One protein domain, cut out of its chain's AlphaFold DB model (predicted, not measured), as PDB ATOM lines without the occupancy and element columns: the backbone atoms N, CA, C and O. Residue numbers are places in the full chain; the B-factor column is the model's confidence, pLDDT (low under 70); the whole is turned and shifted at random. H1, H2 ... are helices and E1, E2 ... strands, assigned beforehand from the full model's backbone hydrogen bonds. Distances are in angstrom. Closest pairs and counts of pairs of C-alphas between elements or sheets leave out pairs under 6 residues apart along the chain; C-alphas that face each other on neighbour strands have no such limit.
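This is residues 441 to 499 of the 803 residues of the protein "Histone acetyltransferase" of Chrysochromulina tobinii (UniProt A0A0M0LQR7). This domain has little regular structure: it is a wound loop chain with three short helices set apart, none touching another. The long stretch 457 to 477 reaches out to one end at Ala 466 and folds back to H2 near the other. The printed part has 59 residues, with E1, H1, H2 and H3 in that order, mostly helix, though named elements hold only 18. It is compact, with a radius of gyration of the C-alphas of 11.1 A and spans of 32 by 22 by 18 A.

Residues 441 to 442 pair antiparallel with residues 450 to 451 of E1, residues 450 to 452, which pairs with no named strand. E1 and H1, residues 453 to 456, meet only through their tight link. H2, residues 478 to 482, is apart from H1, and H3, residues 492 to 497, is apart from H2. In H2 and H3 every O i to N i+4 pair is within hydrogen-bond range; H1 is too short for one.

E1 begins at C-alpha 450 (211.932, 198.857, 227.803) and spans 7.1 A, H1 5.1 A, H2 6.2 A. H3 spans 8.6 A, ending at C-alpha 497 (196.224, 193.793, 220.827).

The C-alphas of Ala 466 and Lys 483, 32.7 A apart, are the farthest apart. The printed part has no cut. H1 to H2 is a long link of 21 residues. The pLDDT is under 70 at residues 446 to 447, 469, 471 to 473 and 486 to 491.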
ATOM      1  N   ILE A 441     206.907 200.936 228.983       82.12
ATOM      2  CA  ILE A 441     206.563 199.662 229.625       82.12
ATOM      3  C   ILE A 441     207.764 198.702 229.623       82.12
ATOM      4  O   ILE A 441     208.561 198.685 228.681       82.12
ATOM      5  N   LEU A 442     207.885 197.905 230.686       80.31
ATOM      6  CA  LEU A 442     208.934 196.901 230.883       80.31
ATOM      7  C   LEU A 442     208.489 195.526 230.367       80.31
ATOM      8  O   LEU A 442     207.352 195.119 230.600       80.31
ATOM      9  N   CYS A 443     209.375 194.780 229.703       78.88
ATOM     10  CA  CYS A 443     209.107 193.392 229.325       78.88
ATOM     11  C   CYS A 443     209.416 192.409 230.468       78.88
ATOM     12  O   CYS A 443     210.529 191.903 230.596       78.88
ATOM     13  N   GLU A 444     208.396 192.039 231.233       81.25
ATOM     14  CA  GLU A 444     208.478 191.072 232.337       81.25
ATOM     15  C   GLU A 444     208.685 189.607 231.895       81.25
ATOM     16  O   GLU A 444     208.765 188.703 232.725       81.25
ATOM     17  N   GLY A 445     208.811 189.353 230.589       74.31
ATOM     18  CA  GLY A 445     209.115 188.040 230.012       74.31
ATOM     19  C   GLY A 445     210.563 187.562 230.193       74.31
ATOM     20  O   GLY A 445     211.038 186.790 229.369       74.31
ATOM     21  N   GLY A 446     211.287 188.050 231.204       69.31
ATOM     22  CA  GLY A 446     212.683 187.670 231.456       69.31
ATOM     23  C   GLY A 446     213.707 188.261 230.480       69.31
ATOM     24  O   GLY A 446     214.816 187.747 230.397       69.31
ATOM     25  N   CYS A 447     213.364 189.329 229.747       68.19
ATOM     26  CA  CYS A 447     214.352 190.137 229.016       68.19
ATOM     27  C   CYS A 447     214.380 191.619 229.416       68.19
ATOM     28  O   CYS A 447     215.184 192.332 228.841       68.19
ATOM     29  N   GLU A 448     213.478 192.072 230.306       73.38
ATOM     30  CA  GLU A 448     213.311 193.411 230.941       73.38
ATOM     31  C   GLU A 448     213.713 194.639 230.109       73.38
ATOM     32  O   GLU A 448     214.003 195.725 230.603       73.38
ATOM     33  N   ARG A 449     213.628 194.490 228.793       74.25
ATOM     34  CA  ARG A 449     213.790 195.561 227.834       74.25
ATOM     35  C   ARG A 449     212.609 196.505 227.939       74.25
ATOM     36  O   ARG A 449     211.460 196.084 228.083       74.25
ATOM     37  N   TRP A 450     212.913 197.786 227.811       78.25
ATOM     38  CA  TRP A 450     211.932 198.857 227.803       78.25
ATOM     39  C   TRP A 450     211.362 199.076 226.402       78.25
ATOM     40  O   TRP A 450     212.071 198.980 225.397       78.25
ATOM     41  N   PHE A 451     210.073 199.394 226.331       82.56
ATOM     42  CA  PHE A 451     209.341 199.643 225.091       82.56
ATOM     43  C   PHE A 451     208.431 200.863 225.254       82.56
ATOM     44  O   PHE A 451     207.769 201.004 226.275       82.56
ATOM     45  N   HIS A 452     208.356 201.719 224.234       84.25
ATOM     46  CA  HIS A 452     207.319 202.753 224.148       84.25
ATOM     47  C   HIS A 452     205.927 202.101 224.054       84.25
ATOM     48  O   HIS A 452     205.791 201.085 223.362       84.25
ATOM     49  N   TYR A 453     204.899 202.680 224.678       89.88
ATOM     50  CA  TYR A 453     203.518 202.171 224.672       89.88
ATOM     51  C   TYR A 453     203.000 201.919 223.244       89.88
ATOM     52  O   TYR A 453     202.538 200.814 222.944       89.88
ATOM     53  N   VAL A 454     203.183 202.866 222.317       91.56
ATOM     54  CA  VAL A 454     202.822 202.713 220.893       91.56
ATOM     55  C   VAL A 454     203.633 201.608 220.202       91.56
ATOM     56  O   VAL A 454     203.121 200.920 219.323       91.56
ATOM     57  N   CYS A 455     204.895 201.397 220.585       86.38
ATOM     58  CA  CYS A 455     205.722 200.324 220.018       86.38
ATOM     59  C   CYS A 455     205.345 198.932 220.553       86.38
ATOM     60  O   CYS A 455     205.455 197.951 219.818       86.38
ATOM     61  N   ALA A 456     204.910 198.847 221.811       88.12
ATOM     62  CA  ALA A 456     204.428 197.625 222.452       88.12
ATOM     63  C   ALA A 456     202.968 197.284 222.088       88.12
ATOM     64  O   ALA A 456     202.538 196.154 222.300       88.12
ATOM     65  N   LEU A 457     202.204 198.261 221.577       90.62
ATOM     66  CA  LEU A 457     200.739 198.310 221.682       90.62
ATOM     67  C   LEU A 457     200.247 198.095 223.123       90.62
ATOM     68  O   LEU A 457     199.276 197.382 223.373       90.62
ATOM     69  N   PHE A 458     200.936 198.701 224.088       89.38
ATOM     70  CA  PHE A 458     200.509 198.712 225.480       89.38
ATOM     71  C   PHE A 458     199.598 199.928 225.712       89.38
ATOM     72  O   PHE A 458     200.070 201.058 225.586       89.38
ATOM     73  N   PRO A 459     198.297 199.740 225.990       88.31
ATOM     74  CA  PRO A 459     197.373 200.842 226.218       88.31
ATOM     75  C   PRO A 459     197.672 201.525 227.555       88.31
ATOM     76  O   PRO A 459     198.035 200.875 228.533       88.31
ATOM     77  N   ASP A 460     197.421 202.826 227.635       85.25
ATOM     78  CA  ASP A 460     197.310 203.510 228.921       85.25
ATOM     79  C   ASP A 460     196.025 203.042 229.641       85.25
ATOM     80  O   ASP A 460     194.927 203.259 229.110       85.25
ATOM     81  N   PRO A 461     196.107 202.422 230.839       81.44
ATOM     82  CA  PRO A 461     194.926 201.968 231.570       81.44
ATOM     83  C   PRO A 461     193.938 203.090 231.918       81.44
ATOM     84  O   PRO A 461     192.752 202.807 232.081       81.44
ATOM     85  N   ALA A 462     194.382 204.352 231.989       82.75
ATOM     86  CA  ALA A 462     193.506 205.504 232.221       82.75
ATOM     87  C   ALA A 462     192.664 205.895 230.986       82.75
ATOM     88  O   ALA A 462     191.677 206.622 231.115       82.75
ATOM     89  N   GLN A 463     193.023 205.409 229.792       85.69
ATOM     90  CA  GLN A 463     192.303 205.670 228.537       85.69
ATOM     91  C   GLN A 463     191.331 204.550 228.141       85.69
ATOM     92  O   GLN A 463     190.563 204.716 227.186       85.69
ATOM     93  N   LEU A 464     191.376 203.408 228.830       84.94
ATOM     94  CA  LEU A 464     190.541 202.252 228.523       84.94
ATOM     95  C   LEU A 464     189.112 202.392 229.080       84.94
ATOM     96  O   LEU A 464     188.912 202.981 230.143       84.94
ATOM     97  N   PRO A 465     188.111 201.804 228.399       83.25
ATOM     98  CA  PRO A 465     186.783 201.586 228.966       83.25
ATOM     99  C   PRO A 465     186.814 200.748 230.258       83.25
ATOM    100  O   PRO A 465     187.747 199.977 230.502       83.25
ATOM    101  N   ALA A 466     185.777 200.867 231.091       79.25
ATOM    102  CA  ALA A 466     185.743 200.262 232.428       79.25
ATOM    103  C   ALA A 466     185.703 198.719 232.411       79.25
ATOM    104  O   ALA A 466     186.177 198.074 233.349       79.25
ATOM    105  N   GLU A 467     185.168 198.137 231.344       76.75
ATOM    106  CA  GLU A 467     185.158 196.708 231.029       76.75
ATOM    107  C   GLU A 467     186.550 196.170 230.654       76.75
ATOM    108  O   GLU A 467     186.862 195.007 230.920       76.75
ATOM    109  N   TRP A 468     187.420 197.031 230.115       76.75
ATOM    110  CA  TRP A 468     188.754 196.678 229.624       76.75
ATOM    111  C   TRP A 468     189.864 196.780 230.671       76.75
ATOM    112  O   TRP A 468     191.011 196.503 230.335       76.75
ATOM    113  N   LYS A 469     189.553 197.130 231.929       68.69
ATOM    114  CA  LYS A 469     190.526 197.323 233.024       68.69
ATOM    115  C   LYS A 469     191.675 196.309 233.014       68.69
ATOM    116  O   LYS A 469     191.486 195.127 233.320       68.69
ATOM    117  N   ILE A 470     192.871 196.801 232.703       71.69
ATOM    118  CA  ILE A 470     194.126 196.049 232.756       71.69
ATOM    119  C   ILE A 470     194.786 196.349 234.105       71.69
ATOM    120  O   ILE A 470     195.763 197.091 234.201       71.69
ATOM    121  N   ASP A 471     194.208 195.792 235.169       56.78
ATOM    122  CA  ASP A 471     194.712 195.950 236.533       56.78
ATOM    123  C   ASP A 471     196.027 195.156 236.698       56.78
ATOM    124  O   ASP A 471     196.030 194.002 237.124       56.78
ATOM    125  N   LYS A 472     197.152 195.787 236.326       57.41
ATOM    126  CA  LYS A 472     198.534 195.263 236.414       57.41
ATOM    127  C   LYS A 472     198.783 193.944 235.660       57.41
ATOM    128  O   LYS A 472     199.313 192.993 236.231       57.41
ATOM    129  N   GLN A 473     198.448 193.878 234.369       61.69
ATOM    130  CA  GLN A 473     198.883 192.743 233.541       61.69
ATOM    131  C   GLN A 473     200.305 192.949 233.015       61.69
ATOM    132  O   GLN A 473     200.644 194.018 232.505       61.69
ATOM    133  N   ARG A 474     201.116 191.896 233.147       75.31
ATOM    134  CA  ARG A 474     202.533 191.849 232.771       75.31
ATOM    135  C   ARG A 474     202.670 192.011 231.256       75.31
ATOM    136  O   ARG A 474     202.042 191.258 230.512       75.31
ATOM    137  N   TYR A 475     203.500 192.939 230.784       83.06
ATOM    138  CA  TYR A 475     203.837 193.002 229.358       83.06
ATOM    139  C   TYR A 475     204.964 192.014 229.039       83.06
ATOM    140  O   TYR A 475     205.983 191.963 229.726       83.06
ATOM    141  N   ILE A 476     204.791 191.237 227.971       82.25
ATOM    142  CA  ILE A 476     205.774 190.280 227.457       82.25
ATOM    143  C   ILE A 476     205.937 190.580 225.968       82.25
ATOM    144  O   ILE A 476     204.964 190.578 225.220       82.25
ATOM    145  N   CYS A 477     207.164 190.862 225.530       83.00
ATOM    146  CA  CYS A 477     207.428 191.208 224.137       83.00
ATOM    147  C   CYS A 477     207.401 189.974 223.217       83.00
ATOM    148  O   CYS A 477     207.651 188.843 223.647       83.00
ATOM    149  N   ASN A 478     207.185 190.210 221.919       79.81
ATOM    150  CA  ASN A 478     207.077 189.168 220.890       79.81
ATOM    151  C   ASN A 478     208.295 188.225 220.798       79.81
ATOM    152  O   ASN A 478     208.172 187.148 220.218       79.81
ATOM    153  N   GLU A 479     209.471 188.598 221.319       81.38
ATOM    154  CA  GLU A 479     210.596 187.659 221.423       81.38
ATOM    155  C   GLU A 479     210.421 186.693 222.592       81.38
ATOM    156  O   GLU A 479     210.514 185.486 222.393       81.38
ATOM    157  N   CYS A 480     210.163 187.205 223.799       78.50
ATOM    158  CA  CYS A 480     210.031 186.375 224.998       78.50
ATOM    159  C   CYS A 480     208.922 185.343 224.810       78.50
ATOM    160  O   CYS A 480     209.118 184.164 225.100       78.50
ATOM    161  N   HIS A 481     207.811 185.767 224.202       79.25
ATOM    162  CA  HIS A 481     206.752 184.850 223.813       79.25
ATOM    163  C   HIS A 481     207.236 183.747 222.853       79.25
ATOM    164  O   HIS A 481     207.030 182.563 223.116       79.25
ATOM    165  N   ARG A 482     207.947 184.106 221.772       79.56
ATOM    166  CA  ARG A 482     208.493 183.132 220.803       79.56
ATOM    167  C   ARG A 482     209.550 182.205 221.415       79.56
ATOM    168  O   ARG A 482     209.737 181.096 220.927       79.56
ATOM    169  N   LYS A 483     210.219 182.637 222.488       78.94
ATOM    170  CA  LYS A 483     211.142 181.830 223.303       78.94
ATOM    171  C   LYS A 483     210.433 180.890 224.290       78.94
ATOM    172  O   LYS A 483     211.094 180.283 225.125       78.94
ATOM    173  N   GLY A 484     209.110 180.747 224.195       74.81
ATOM    174  CA  GLY A 484     208.334 179.820 225.017       74.81
ATOM    175  C   GLY A 484     207.977 180.357 226.400       74.81
ATOM    176  O   GLY A 484     207.428 179.608 227.204       74.81
ATOM    177  N   VAL A 485     208.229 181.642 226.690       71.25
ATOM    178  CA  VAL A 485     207.602 182.280 227.853       71.25
ATOM    179  C   VAL A 485     206.103 182.350 227.559       71.25
ATOM    180  O   VAL A 485     205.717 182.942 226.542       71.25
ATOM    181  N   PRO A 486     205.238 181.753 228.398       64.94
ATOM    182  CA  PRO A 486     203.810 181.829 228.171       64.94
ATOM    183  C   PRO A 486     203.380 183.291 228.273       64.94
ATOM    184  O   PRO A 486     203.440 183.913 229.334       64.94
ATOM    185  N   LEU A 487     202.909 183.824 227.147       61.97
ATOM    186  CA  LEU A 487     201.834 184.793 227.207       61.97
ATOM    187  C   LEU A 487     200.684 184.084 227.910       61.97
ATOM    188  O   LEU A 487     200.218 183.060 227.417       61.97
ATOM    189  N   ASP A 488     200.279 184.581 229.076       56.97
ATOM    190  CA  ASP A 488     199.109 184.054 229.766       56.97
ATOM    191  C   ASP A 488     197.888 184.339 228.880       56.97
ATOM    192  O   ASP A 488     197.481 185.495 228.699       56.97
ATOM    193  N   SER A 489     197.403 183.289 228.210       47.31
ATOM    194  CA  SER A 489     196.680 183.393 226.933       47.31
ATOM    195  C   SER A 489     195.316 184.078 227.038       47.31
ATOM    196  O   SER A 489     194.722 184.420 226.021       47.31
ATOM    197  N   ALA A 490     194.828 184.293 228.261       52.31
ATOM    198  CA  ALA A 490     193.580 184.986 228.575       52.31
ATOM    199  C   ALA A 490     193.788 186.423 229.109       52.31
ATOM    200  O   ALA A 490     192.872 187.023 229.679       52.31
ATOM    201  N   THR A 491     194.982 187.007 228.954       69.19
ATOM    202  CA  THR A 491     195.224 188.409 229.331       69.19
ATOM    203  C   THR A 491     194.407 189.377 228.466       69.19
ATOM    204  O   THR A 491     194.392 189.308 227.235       69.19
ATOM    205  N   ARG A 492     193.754 190.350 229.120       77.00
ATOM    206  CA  ARG A 492     192.989 191.428 228.470       77.00
ATOM    207  C   ARG A 492     193.869 192.238 227.524       77.00
ATOM    208  O   ARG A 492     193.383 192.680 226.492       77.00
ATOM    209  N   LEU A 493     195.157 192.383 227.841       81.88
ATOM    210  CA  LEU A 493     196.134 193.019 226.962       81.88
ATOM    211  C   LEU A 493     196.200 192.353 225.574       81.88
ATOM    212  O   LEU A 493     196.178 193.056 224.570       81.88
ATOM    213  N   LEU A 494     196.214 191.019 225.494       80.19
ATOM    214  CA  LEU A 494     196.257 190.304 224.213       80.19
ATOM    215  C   LEU A 494     194.919 190.350 223.484       80.19
ATOM    216  O   LEU A 494     194.883 190.662 222.295       80.19
ATOM    217  N   ALA A 495     193.818 190.144 224.210       81.69
ATOM    218  CA  ALA A 495     192.466 190.302 223.675       81.69
ATOM    219  C   ALA A 495     192.208 191.719 223.110       81.69
ATOM    220  O   ALA A 495     191.345 191.893 222.249       81.69
ATOM    221  N   LEU A 496     192.976 192.720 223.563       85.38
ATOM    222  CA  LEU A 496     193.028 194.067 222.998       85.38
ATOM    223  C   LEU A 496     193.954 194.157 221.772       85.38
ATOM    224  O   LEU A 496     193.534 194.634 220.722       85.38
ATOM    225  N   GLN A 497     195.200 193.688 221.881       85.88
ATOM    226  CA  GLN A 497     196.224 193.793 220.827       85.88
ATOM    227  C   GLN A 497     195.912 192.978 219.564       85.88
ATOM    228  O   GLN A 497     196.352 193.343 218.471       85.88
ATOM    229  N   HIS A 498     195.169 191.880 219.709       84.25
ATOM    230  CA  HIS A 498     194.722 191.022 218.610       84.25
ATOM    231  C   HIS A 498     193.304 191.357 218.124       84.25
ATOM    232  O   HIS A 498     192.861 190.805 217.116       84.25
ATOM    233  N   ARG A 499     192.610 192.289 218.789       86.25
ATOM    234  CA  ARG A 499     191.236 192.694 218.477       86.25
ATOM    235  C   ARG A 499     191.074 193.084 217.008       86.25
ATOM    236  O   ARG A 499     191.909 193.800 216.457       86.25
TER     237      ARG A 499